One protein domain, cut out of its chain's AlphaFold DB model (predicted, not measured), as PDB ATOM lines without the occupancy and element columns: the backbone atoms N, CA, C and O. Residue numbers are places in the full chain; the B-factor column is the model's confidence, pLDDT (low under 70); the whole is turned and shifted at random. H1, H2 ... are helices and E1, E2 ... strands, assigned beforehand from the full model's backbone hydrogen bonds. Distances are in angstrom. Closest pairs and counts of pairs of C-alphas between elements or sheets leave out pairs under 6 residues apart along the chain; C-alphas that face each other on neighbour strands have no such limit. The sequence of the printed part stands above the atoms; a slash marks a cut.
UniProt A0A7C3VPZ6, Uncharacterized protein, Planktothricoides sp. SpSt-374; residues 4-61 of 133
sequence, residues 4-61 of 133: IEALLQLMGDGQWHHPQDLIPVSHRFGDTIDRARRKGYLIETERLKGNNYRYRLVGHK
ATOM      1  N   ILE A   4     -31.274 134.237   5.545       87.75
ATOM      2  CA  ILE A   4     -30.317 135.336   5.386       87.75
ATOM      3  C   ILE A   4     -30.911 136.625   5.958       87.75
ATOM      4  O   ILE A   4     -30.241 137.275   6.741       87.75
ATOM      5  N   GLU A   5     -32.168 136.964   5.658       83.50
ATOM      6  CA  GLU A   5     -32.831 138.135   6.264       83.50
ATOM      7  C   GLU A   5     -32.865 138.057   7.794       83.50
ATOM      8  O   GLU A   5     -32.552 139.038   8.458       83.50
ATOM      9  N   ALA A   6     -33.187 136.889   8.358       87.69
ATOM     10  CA  ALA A   6     -33.178 136.679   9.805       87.69
ATOM     11  C   ALA A   6     -31.766 136.807  10.408       87.69
ATOM     12  O   ALA A   6     -31.603 137.401  11.471       87.69
ATOM     13  N   LEU A   7     -30.737 136.307   9.711       89.44
ATOM     14  CA  LEU A   7     -29.335 136.465  10.113       89.44
ATOM     15  C   LEU A   7     -28.917 137.940  10.121       89.44
ATOM     16  O   LEU A   7     -28.283 138.399  11.063       89.44
ATOM     17  N   LEU A   8     -29.284 138.679   9.074       85.44
ATOM     18  CA  LEU A   8     -28.944 140.092   8.928       85.44
ATOM     19  C   LEU A   8     -29.697 140.968   9.923       85.44
ATOM     20  O   LEU A   8     -29.116 141.912  10.439       85.44
ATOM     21  N   GLN A   9     -30.958 140.648  10.217       85.12
ATOM     22  CA  GLN A   9     -31.710 141.348  11.251       85.12
ATOM     23  C   GLN A   9     -31.057 141.157  12.624       85.12
ATOM     24  O   GLN A   9     -30.911 142.126  13.361       85.12
ATOM     25  N   LEU A  10     -30.634 139.930  12.947       86.75
ATOM     26  CA  LEU A  10     -29.961 139.629  14.209       86.75
ATOM     27  C   LEU A  10     -28.607 140.345  14.327       86.75
ATOM     28  O   LEU A  10     -28.321 140.951  15.349       86.75
ATOM     29  N   MET A  11     -27.787 140.295  13.275       85.88
ATOM     30  CA  MET A  11     -26.435 140.870  13.268       85.88
ATOM     31  C   MET A  11     -26.407 142.361  12.887       85.88
ATOM     32  O   MET A  11     -25.334 142.953  12.786       85.88
ATOM     33  N   GLY A  12     -27.572 142.967  12.637       80.00
ATOM     34  CA  GLY A  12     -27.715 144.352  12.179       80.00
ATOM     35  C   GLY A  12     -27.292 145.395  13.214       80.00
ATOM     36  O   GLY A  12     -27.080 146.552  12.863       80.00
ATOM     37  N   ASP A  13     -27.115 144.980  14.469       80.06
ATOM     38  CA  ASP A  13     -26.532 145.784  15.545       80.06
ATOM     39  C   ASP A  13     -25.022 146.033  15.376       80.06
ATOM     40  O   ASP A  13     -24.436 146.852  16.090       80.06
ATOM     41  N   GLY A  14     -24.379 145.322  14.443       77.94
ATOM     42  CA  GLY A  14     -22.946 145.407  14.213       77.94
ATOM     43  C   GLY A  14     -22.118 144.947  15.413       77.94
ATOM     44  O   GLY A  14     -20.957 145.334  15.516       77.94
ATOM     45  N   GLN A  15     -22.679 144.150  16.326       85.62
ATOM     46  CA  GLN A  15     -21.953 143.574  17.456       85.62
ATOM     47  C   GLN A  15     -21.398 142.191  17.109       85.62
ATOM     48  O   GLN A  15     -21.705 141.594  16.075       85.62
ATOM     49  N   TRP A  16     -20.521 141.686  17.972       90.19
ATOM     50  CA  TRP A  16     -20.032 140.319  17.863       90.19
ATOM     51  C   TRP A  16     -21.041 139.327  18.444       90.19
ATOM     52  O   TRP A  16     -21.374 139.410  19.620       90.19
ATOM     53  N   HIS A  17     -21.431 138.342  17.639       92.31
ATOM     54  CA  HIS A  17     -22.350 137.262  17.994       92.31
ATOM     55  C   HIS A  17     -21.619 135.922  18.039       92.31
ATOM     56  O   HIS A  17     -20.847 135.578  17.134       92.31
ATOM     57  N   HIS A  18     -21.861 135.136  19.082       92.31
ATOM     58  CA  HIS A  18     -21.354 133.774  19.188       92.31
ATOM     59  C   HIS A  18     -22.269 132.792  18.440       92.31
ATOM     60  O   HIS A  18     -23.445 133.073  18.220       92.31
ATOM     61  N   PRO A  19     -21.784 131.586  18.086       89.69
ATOM     62  CA  PRO A  19     -22.612 130.532  17.504       89.69
ATOM     63  C   PRO A  19     -23.938 130.297  18.235       89.69
ATOM     64  O   PRO A  19     -24.944 130.033  17.591       89.69
ATOM     65  N   GLN A  20     -23.944 130.414  19.566       88.88
ATOM     66  CA  GLN A  20     -25.132 130.225  20.404       88.88
ATOM     67  C   GLN A  20     -26.236 131.242  20.094       88.88
ATOM     68  O   GLN A  20     -27.403 130.862  20.040       88.88
ATOM     69  N   ASP A  21     -25.854 132.479  19.785       87.06
ATOM     70  CA  ASP A  21     -26.772 133.561  19.422       87.06
ATOM     71  C   ASP A  21     -27.339 133.365  18.006       87.06
ATOM     72  O   ASP A  21     -28.454 133.785  17.708       87.06
ATOM     73  N   LEU A  22     -26.599 132.668  17.130       87.06
ATOM     74  CA  LEU A  22     -26.947 132.448  15.718       87.06
ATOM     75  C   LEU A  22     -27.743 131.155  15.461       87.06
ATOM     76  O   LEU A  22     -28.409 131.027  14.428       87.06
ATOM     77  N   ILE A  23     -27.696 130.185  16.379       84.94
ATOM     78  CA  ILE A  23     -28.453 128.922  16.285       84.94
ATOM     79  C   ILE A  23     -29.966 129.140  16.082       84.94
ATOM     80  O   ILE A  23     -30.529 128.436  15.236       84.94
ATOM     81  N   PRO A  24     -30.632 130.094  16.771       82.88
ATOM     82  CA  PRO A  24     -32.055 130.378  16.567       82.88
ATOM     83  C   PRO A  24     -32.414 130.775  15.129       82.88
ATOM     84  O   PRO A  24     -33.518 130.489  14.671       82.88
ATOM     85  N   VAL A  25     -31.483 131.387  14.390       82.00
ATOM     86  CA  VAL A  25     -31.675 131.741  12.973       82.00
ATOM     87  C   VAL A  25     -31.564 130.501  12.089       82.00
ATOM     88  O   VAL A  25     -32.361 130.291  11.168       82.00
ATOM     89  N   SER A  26     -30.562 129.654  12.345       79.94
ATOM     90  CA  SER A  26     -30.466 128.349  11.704       79.94
ATOM     91  C   SER A  26     -29.514 127.401  12.428       79.94
ATOM     92  O   SER A  26     -28.344 127.712  12.631       79.94
ATOM     93  N   HIS A  27     -29.942 126.147  12.607       78.56
ATOM     94  CA  HIS A  27     -29.050 125.040  12.982       78.56
ATOM     95  C   HIS A  27     -27.865 124.833  12.014       78.56
ATOM     96  O   HIS A  27     -26.904 124.153  12.356       78.56
ATOM     97  N   ARG A  28     -27.914 125.414  10.803       83.00
ATOM     98  CA  ARG A  28     -26.803 125.476   9.838       83.00
ATOM     99  C   ARG A  28     -26.410 126.929   9.536       83.00
ATOM    100  O   ARG A  28     -26.318 127.322   8.373       83.00
ATOM    101  N   PHE A  29     -26.216 127.749  10.572       86.00
ATOM    102  CA  PHE A  29     -25.872 129.165  10.401       86.00
ATOM    103  C   PHE A  29     -24.577 129.367   9.594       86.00
ATOM    104  O   PHE A  29     -24.512 130.319   8.829       86.00
ATOM    105  N   GLY A  30     -23.606 128.442   9.653       88.25
ATOM    106  CA  GLY A  30     -22.383 128.500   8.834       88.25
ATOM    107  C   GLY A  30     -22.658 128.583   7.325       88.25
ATOM    108  O   GLY A  30     -22.206 129.512   6.666       88.25
ATOM    109  N   ASP A  31     -23.510 127.701   6.791       90.12
ATOM    110  CA  ASP A  31     -23.940 127.761   5.380       90.12
ATOM    111  C   ASP A  31     -24.736 129.044   5.068       90.12
ATOM    112  O   ASP A  31     -24.714 129.566   3.953       90.12
ATOM    113  N   THR A  32     -25.442 129.580   6.064       91.62
ATOM    114  CA  THR A  32     -26.188 130.837   5.916       91.62
ATOM    115  C   THR A  32     -25.234 132.033   5.829       91.62
ATOM    116  O   THR A  32     -25.430 132.886   4.965       91.62
ATOM    117  N   ILE A  33     -24.168 132.057   6.636       91.25
ATOM    118  CA  ILE A  33     -23.085 133.049   6.560       91.25
ATOM    119  C   ILE A  33     -22.386 132.977   5.201       91.25
ATOM    120  O   ILE A  33     -22.214 134.005   4.552       91.25
ATOM    121  N   ASP A  34     -22.036 131.782   4.720       91.56
ATOM    122  CA  ASP A  34     -21.340 131.638   3.436       91.56
ATOM    123  C   ASP A  34     -22.206 132.061   2.247       91.56
ATOM    124  O   ASP A  34     -21.704 132.609   1.262       91.56
ATOM    125  N   ARG A  35     -23.520 131.826   2.319       90.06
ATOM    126  CA  ARG A  35     -24.464 132.348   1.325       90.06
ATOM    127  C   ARG A  35     -24.631 133.860   1.424       90.06
ATOM    128  O   ARG A  35     -24.720 134.501   0.383       90.06
ATOM    129  N   ALA A  36     -24.653 134.429   2.627       86.88
ATOM    130  CA  ALA A  36     -24.688 135.877   2.807       86.88
ATOM    131  C   ALA A  36     -23.417 136.531   2.230       86.88
ATOM    132  O   ALA A  36     -23.511 137.448   1.421       86.88
ATOM    133  N   ARG A  37     -22.230 135.985   2.507       86.38
ATOM    134  CA  ARG A  37     -20.968 136.454   1.911       86.38
ATOM    135  C   ARG A  37     -20.980 136.428   0.388       86.38
ATOM    136  O   ARG A  37     -20.608 137.408  -0.245       86.38
ATOM    137  N   ARG A  38     -21.476 135.338  -0.209       85.25
ATOM    138  CA  ARG A  38     -21.636 135.221  -1.671       85.25
ATOM    139  C   ARG A  38     -22.601 136.245  -2.270       85.25
ATOM    140  O   ARG A  38     -22.484 136.544  -3.448       85.25
ATOM    141  N   LYS A  39     -23.540 136.763  -1.479       77.81
ATOM    142  CA  LYS A  39     -24.443 137.849  -1.878       77.81
ATOM    143  C   LYS A  39     -23.845 139.247  -1.684       77.81
ATOM    144  O   LYS A  39     -24.526 140.209  -1.990       77.81
ATOM    145  N   GLY A  40     -22.615 139.355  -1.181       75.56
ATOM    146  CA  GLY A  40     -21.940 140.630  -0.939       75.56
ATOM    147  C   GLY A  40     -21.941 141.073   0.523       75.56
ATOM    148  O   GLY A  40     -21.317 142.079   0.844       75.56
ATOM    149  N   TYR A  41     -22.577 140.350   1.453       76.88
ATOM    150  CA  TYR A  41     -22.560 140.750   2.866       76.88
ATOM    151  C   TYR A  41     -21.172 140.554   3.478       76.88
ATOM    152  O   TYR A  41     -20.607 139.457   3.468       76.88
ATOM    153  N   LEU A  42     -20.632 141.625   4.049       80.56
ATOM    154  CA  LEU A  42     -19.350 141.617   4.730       80.56
ATOM    155  C   LEU A  42     -19.574 141.120   6.157       80.56
ATOM    156  O   LEU A  42     -20.131 141.826   6.997       80.56
ATOM    157  N   ILE A  43     -19.170 139.878   6.416       86.12
ATOM    158  CA  ILE A  43     -19.291 139.233   7.726       86.12
ATOM    159  C   ILE A  43     -17.901 138.824   8.195       86.12
ATOM    160  O   ILE A  43     -17.287 137.920   7.611       86.12
ATOM    161  N   GLU A  44     -17.431 139.451   9.266       87.56
ATOM    162  CA  GLU A  44     -16.161 139.114   9.903       87.56
ATOM    163  C   GLU A  44     -16.280 137.830  10.728       87.56
ATOM    164  O   GLU A  44     -17.358 137.432  11.179       87.56
ATOM    165  N   THR A  45     -15.156 137.141  10.907       93.50
ATOM    166  CA  THR A  45     -15.056 135.969  11.780       93.50
ATOM    167  C   THR A  45     -13.790 136.077  12.593       93.50
ATOM    168  O   THR A  45     -12.698 136.121  12.035       93.50
ATOM    169  N   GLU A  46     -13.941 136.073  13.909       92.50
ATOM    170  CA  GLU A  46     -12.814 136.072  14.826       92.50
ATOM    171  C   GLU A  46     -12.750 134.733  15.562       92.50
ATOM    172  O   GLU A  46     -13.761 134.212  16.044       92.50
ATOM    173  N   ARG A  47     -11.547 134.158  15.632       92.62
ATOM    174  CA  ARG A  47     -11.270 132.941  16.394       92.62
ATOM    175  C   ARG A  47     -10.773 133.324  17.784       92.62
ATOM    176  O   ARG A  47      -9.741 133.972  17.899       92.62
ATOM    177  N   LEU A  48     -11.471 132.871  18.825       87.81
ATOM    178  CA  LEU A  48     -11.163 133.220  20.218       87.81
ATOM    179  C   LEU A  48     -10.167 132.240  20.855       87.81
ATOM    180  O   LEU A  48      -9.049 132.602  21.203       87.81
ATOM    181  N   LYS A  49     -10.570 130.973  21.018       89.19
ATOM    182  CA  LYS A  49      -9.734 129.894  21.572       89.19
ATOM    183  C   LYS A  49     -10.282 128.536  21.140       89.19
ATOM    184  O   LYS A  49     -11.489 128.311  21.184       89.19
ATOM    185  N   GLY A  50      -9.405 127.613  20.745       84.88
ATOM    186  CA  GLY A  50      -9.820 126.287  20.277       84.88
ATOM    187  C   GLY A  50     -10.730 126.380  19.048       84.88
ATOM    188  O   GLY A  50     -10.346 126.997  18.052       84.88
ATOM    189  N   ASN A  51     -11.923 125.786  19.134       82.56
ATOM    190  CA  ASN A  51     -12.952 125.809  18.086       82.56
ATOM    191  C   ASN A  51     -14.055 126.854  18.340       82.56
ATOM    192  O   ASN A  51     -15.144 126.742  17.781       82.56
ATOM    193  N   ASN A  52     -13.784 127.869  19.168       87.56
ATOM    194  CA  ASN A  52     -14.722 128.961  19.412       87.56
ATOM    195  C   ASN A  52     -14.483 130.122  18.446       87.56
ATOM    196  O   ASN A  52     -13.367 130.640  18.341       87.56
ATOM    197  N   TYR A  53     -15.567 130.548  17.804       92.25
ATOM    198  CA  TYR A  53     -15.607 131.660  16.863       92.25
ATOM    199  C   TYR A  53     -16.661 132.678  17.299       92.25
ATOM    200  O   TYR A  53     -17.568 132.344  18.065       92.25
ATOM    201  N   ARG A  54     -16.550 133.903  16.795       93.81
ATOM    202  CA  ARG A  54     -17.607 134.918  16.827       93.81
ATOM    203  C   ARG A  54     -17.696 135.621  15.477       93.81
ATOM    204  O   ARG A  54     -16.717 135.651  14.728       93.81
ATOM    205  N   TYR A  55     -18.872 136.149  15.167       94.00
ATOM    206  CA  TYR A  55     -19.210 136.713  13.864       94.00
ATOM    207  C   TYR A  55     -19.843 138.085  14.025       94.00
ATOM    208  O   TYR A  55     -20.553 138.322  14.994       94.00
ATOM    209  N   ARG A  56     -19.630 138.974  13.061       91.12
ATOM    210  CA  ARG A  56     -20.233 140.309  13.063       91.12
ATOM    211  C   ARG A  56     -20.511 140.757  11.639       91.12
ATOM    212  O   ARG A  56     -19.688 140.533  10.753       91.12
ATOM    213  N   LEU A  57     -21.662 141.390  11.421       84.44
ATOM    214  CA  LEU A  57     -21.982 142.034  10.153       84.44
ATOM    215  C   LEU A  57     -21.316 143.411  10.144       84.44
ATOM    216  O   LEU A  57     -21.506 144.205  11.064       84.44
ATOM    217  N   VAL A  58     -20.514 143.681   9.120       80.50
ATOM    218  CA  VAL A  58     -19.772 144.946   8.986       80.50
ATOM    219  C   VAL A  58     -20.162 145.741   7.742       80.50
ATOM    220  O   VAL A  58     -19.735 146.883   7.589       80.50
ATOM    221  N   GLY A  59     -21.008 145.178   6.877       70.69
ATOM    222  CA  GLY A  59     -21.570 145.887   5.733       70.69
ATOM    223  C   GLY A  59     -22.198 144.969   4.689       70.69
ATOM    224  O   GLY A  59     -22.287 143.753   4.864       70.69
ATOM    225  N   HIS A  60     -22.611 145.567   3.576       67.06
ATOM    226  CA  HIS A  60     -23.081 144.883   2.378       67.06
ATOM    227  C   HIS A  60     -22.418 145.544   1.174       67.06
ATOM    228  O   HIS A  60     -22.589 146.740   0.953       67.06
ATOM    229  N   LYS A  61     -21.639 144.776   0.418       53.50
ATOM    230  CA  LYS A  61     -21.094 145.174  -0.873       53.50
ATOM    231  C   LYS A  61     -22.211 145.047  -1.902       53.50
ATOM    232  O   LYS A  61     -22.290 144.064  -2.632       53.50
TER     233      LYS A  61
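This is residues 4 to 61 of the 133 residues of an uncharacterized protein of Planktothricoides sp. SpSt-374 (UniProt A0A7C3VPZ6). A long two-stranded hairpin, E1 and E2, makes the longest axis, and three helices gather on one side of it. H1 lies mainly towards E2 and the longest helix, H3, towards E1, these two helices crosswise to each other, with the short H2 nearby. The 58 printed residues hold, in chain order, H1, H2, H3, E1 and E2; the sheet, order E1 - E2, is antiparallel, and the class is mixed, helices and strands. The whole is compact, with a radius of gyration of the C-alphas of 10.5 A, and only just elongated, spanning 30 by 20 by 20 A.

H1, residues 4 to 11, begins at C-alpha 4 (-30.317, 135.336, 5.386) and is 10.4 A long. H2 is residues 19 to 22, 5.1 A. H3, residues 29 to 38, is 14.2 A long. E1, residues 41 to 49, measures 25.1 A. E2, residues 52 to 60, measures 24.8 A and ends at C-alpha 60 (-23.081, 144.883, 2.378).

E1 and E2 form a hairpin at 160 degrees between their directions; N 46 and O 54 are 2.9 A apart, within hydrogen-bond range, as are N 42 and O 59, 2.8 A. The closest C-alphas of H1 and E2 are those of Met 11 and Leu 57, 5.6 A; of H3 and E1, those of Arg 37 and Ile 43, 6.7 A. H1 and H3 touch, closest at the C-alphas of Ile 4 and Thr 32, 6.1 A, about perpendicular at 76 degrees. H2 and H3 are close but not clearly touching, closest at the C-alphas of Leu 22 and Phe 29, 6.3 A. H1 and E1 are apart, as are H2 and E1. In H1 and H3 every O i to N i+4 pair is within hydrogen-bond range; H2 is too short for such a pair.

The C-alphas farthest apart, those of Gly 50 and Lys 61, are 30.5 A from each other. The printed part has no cut and no long link. Mean pLDDT of the printed part is 85.2; residues 60 to 61 are under 70.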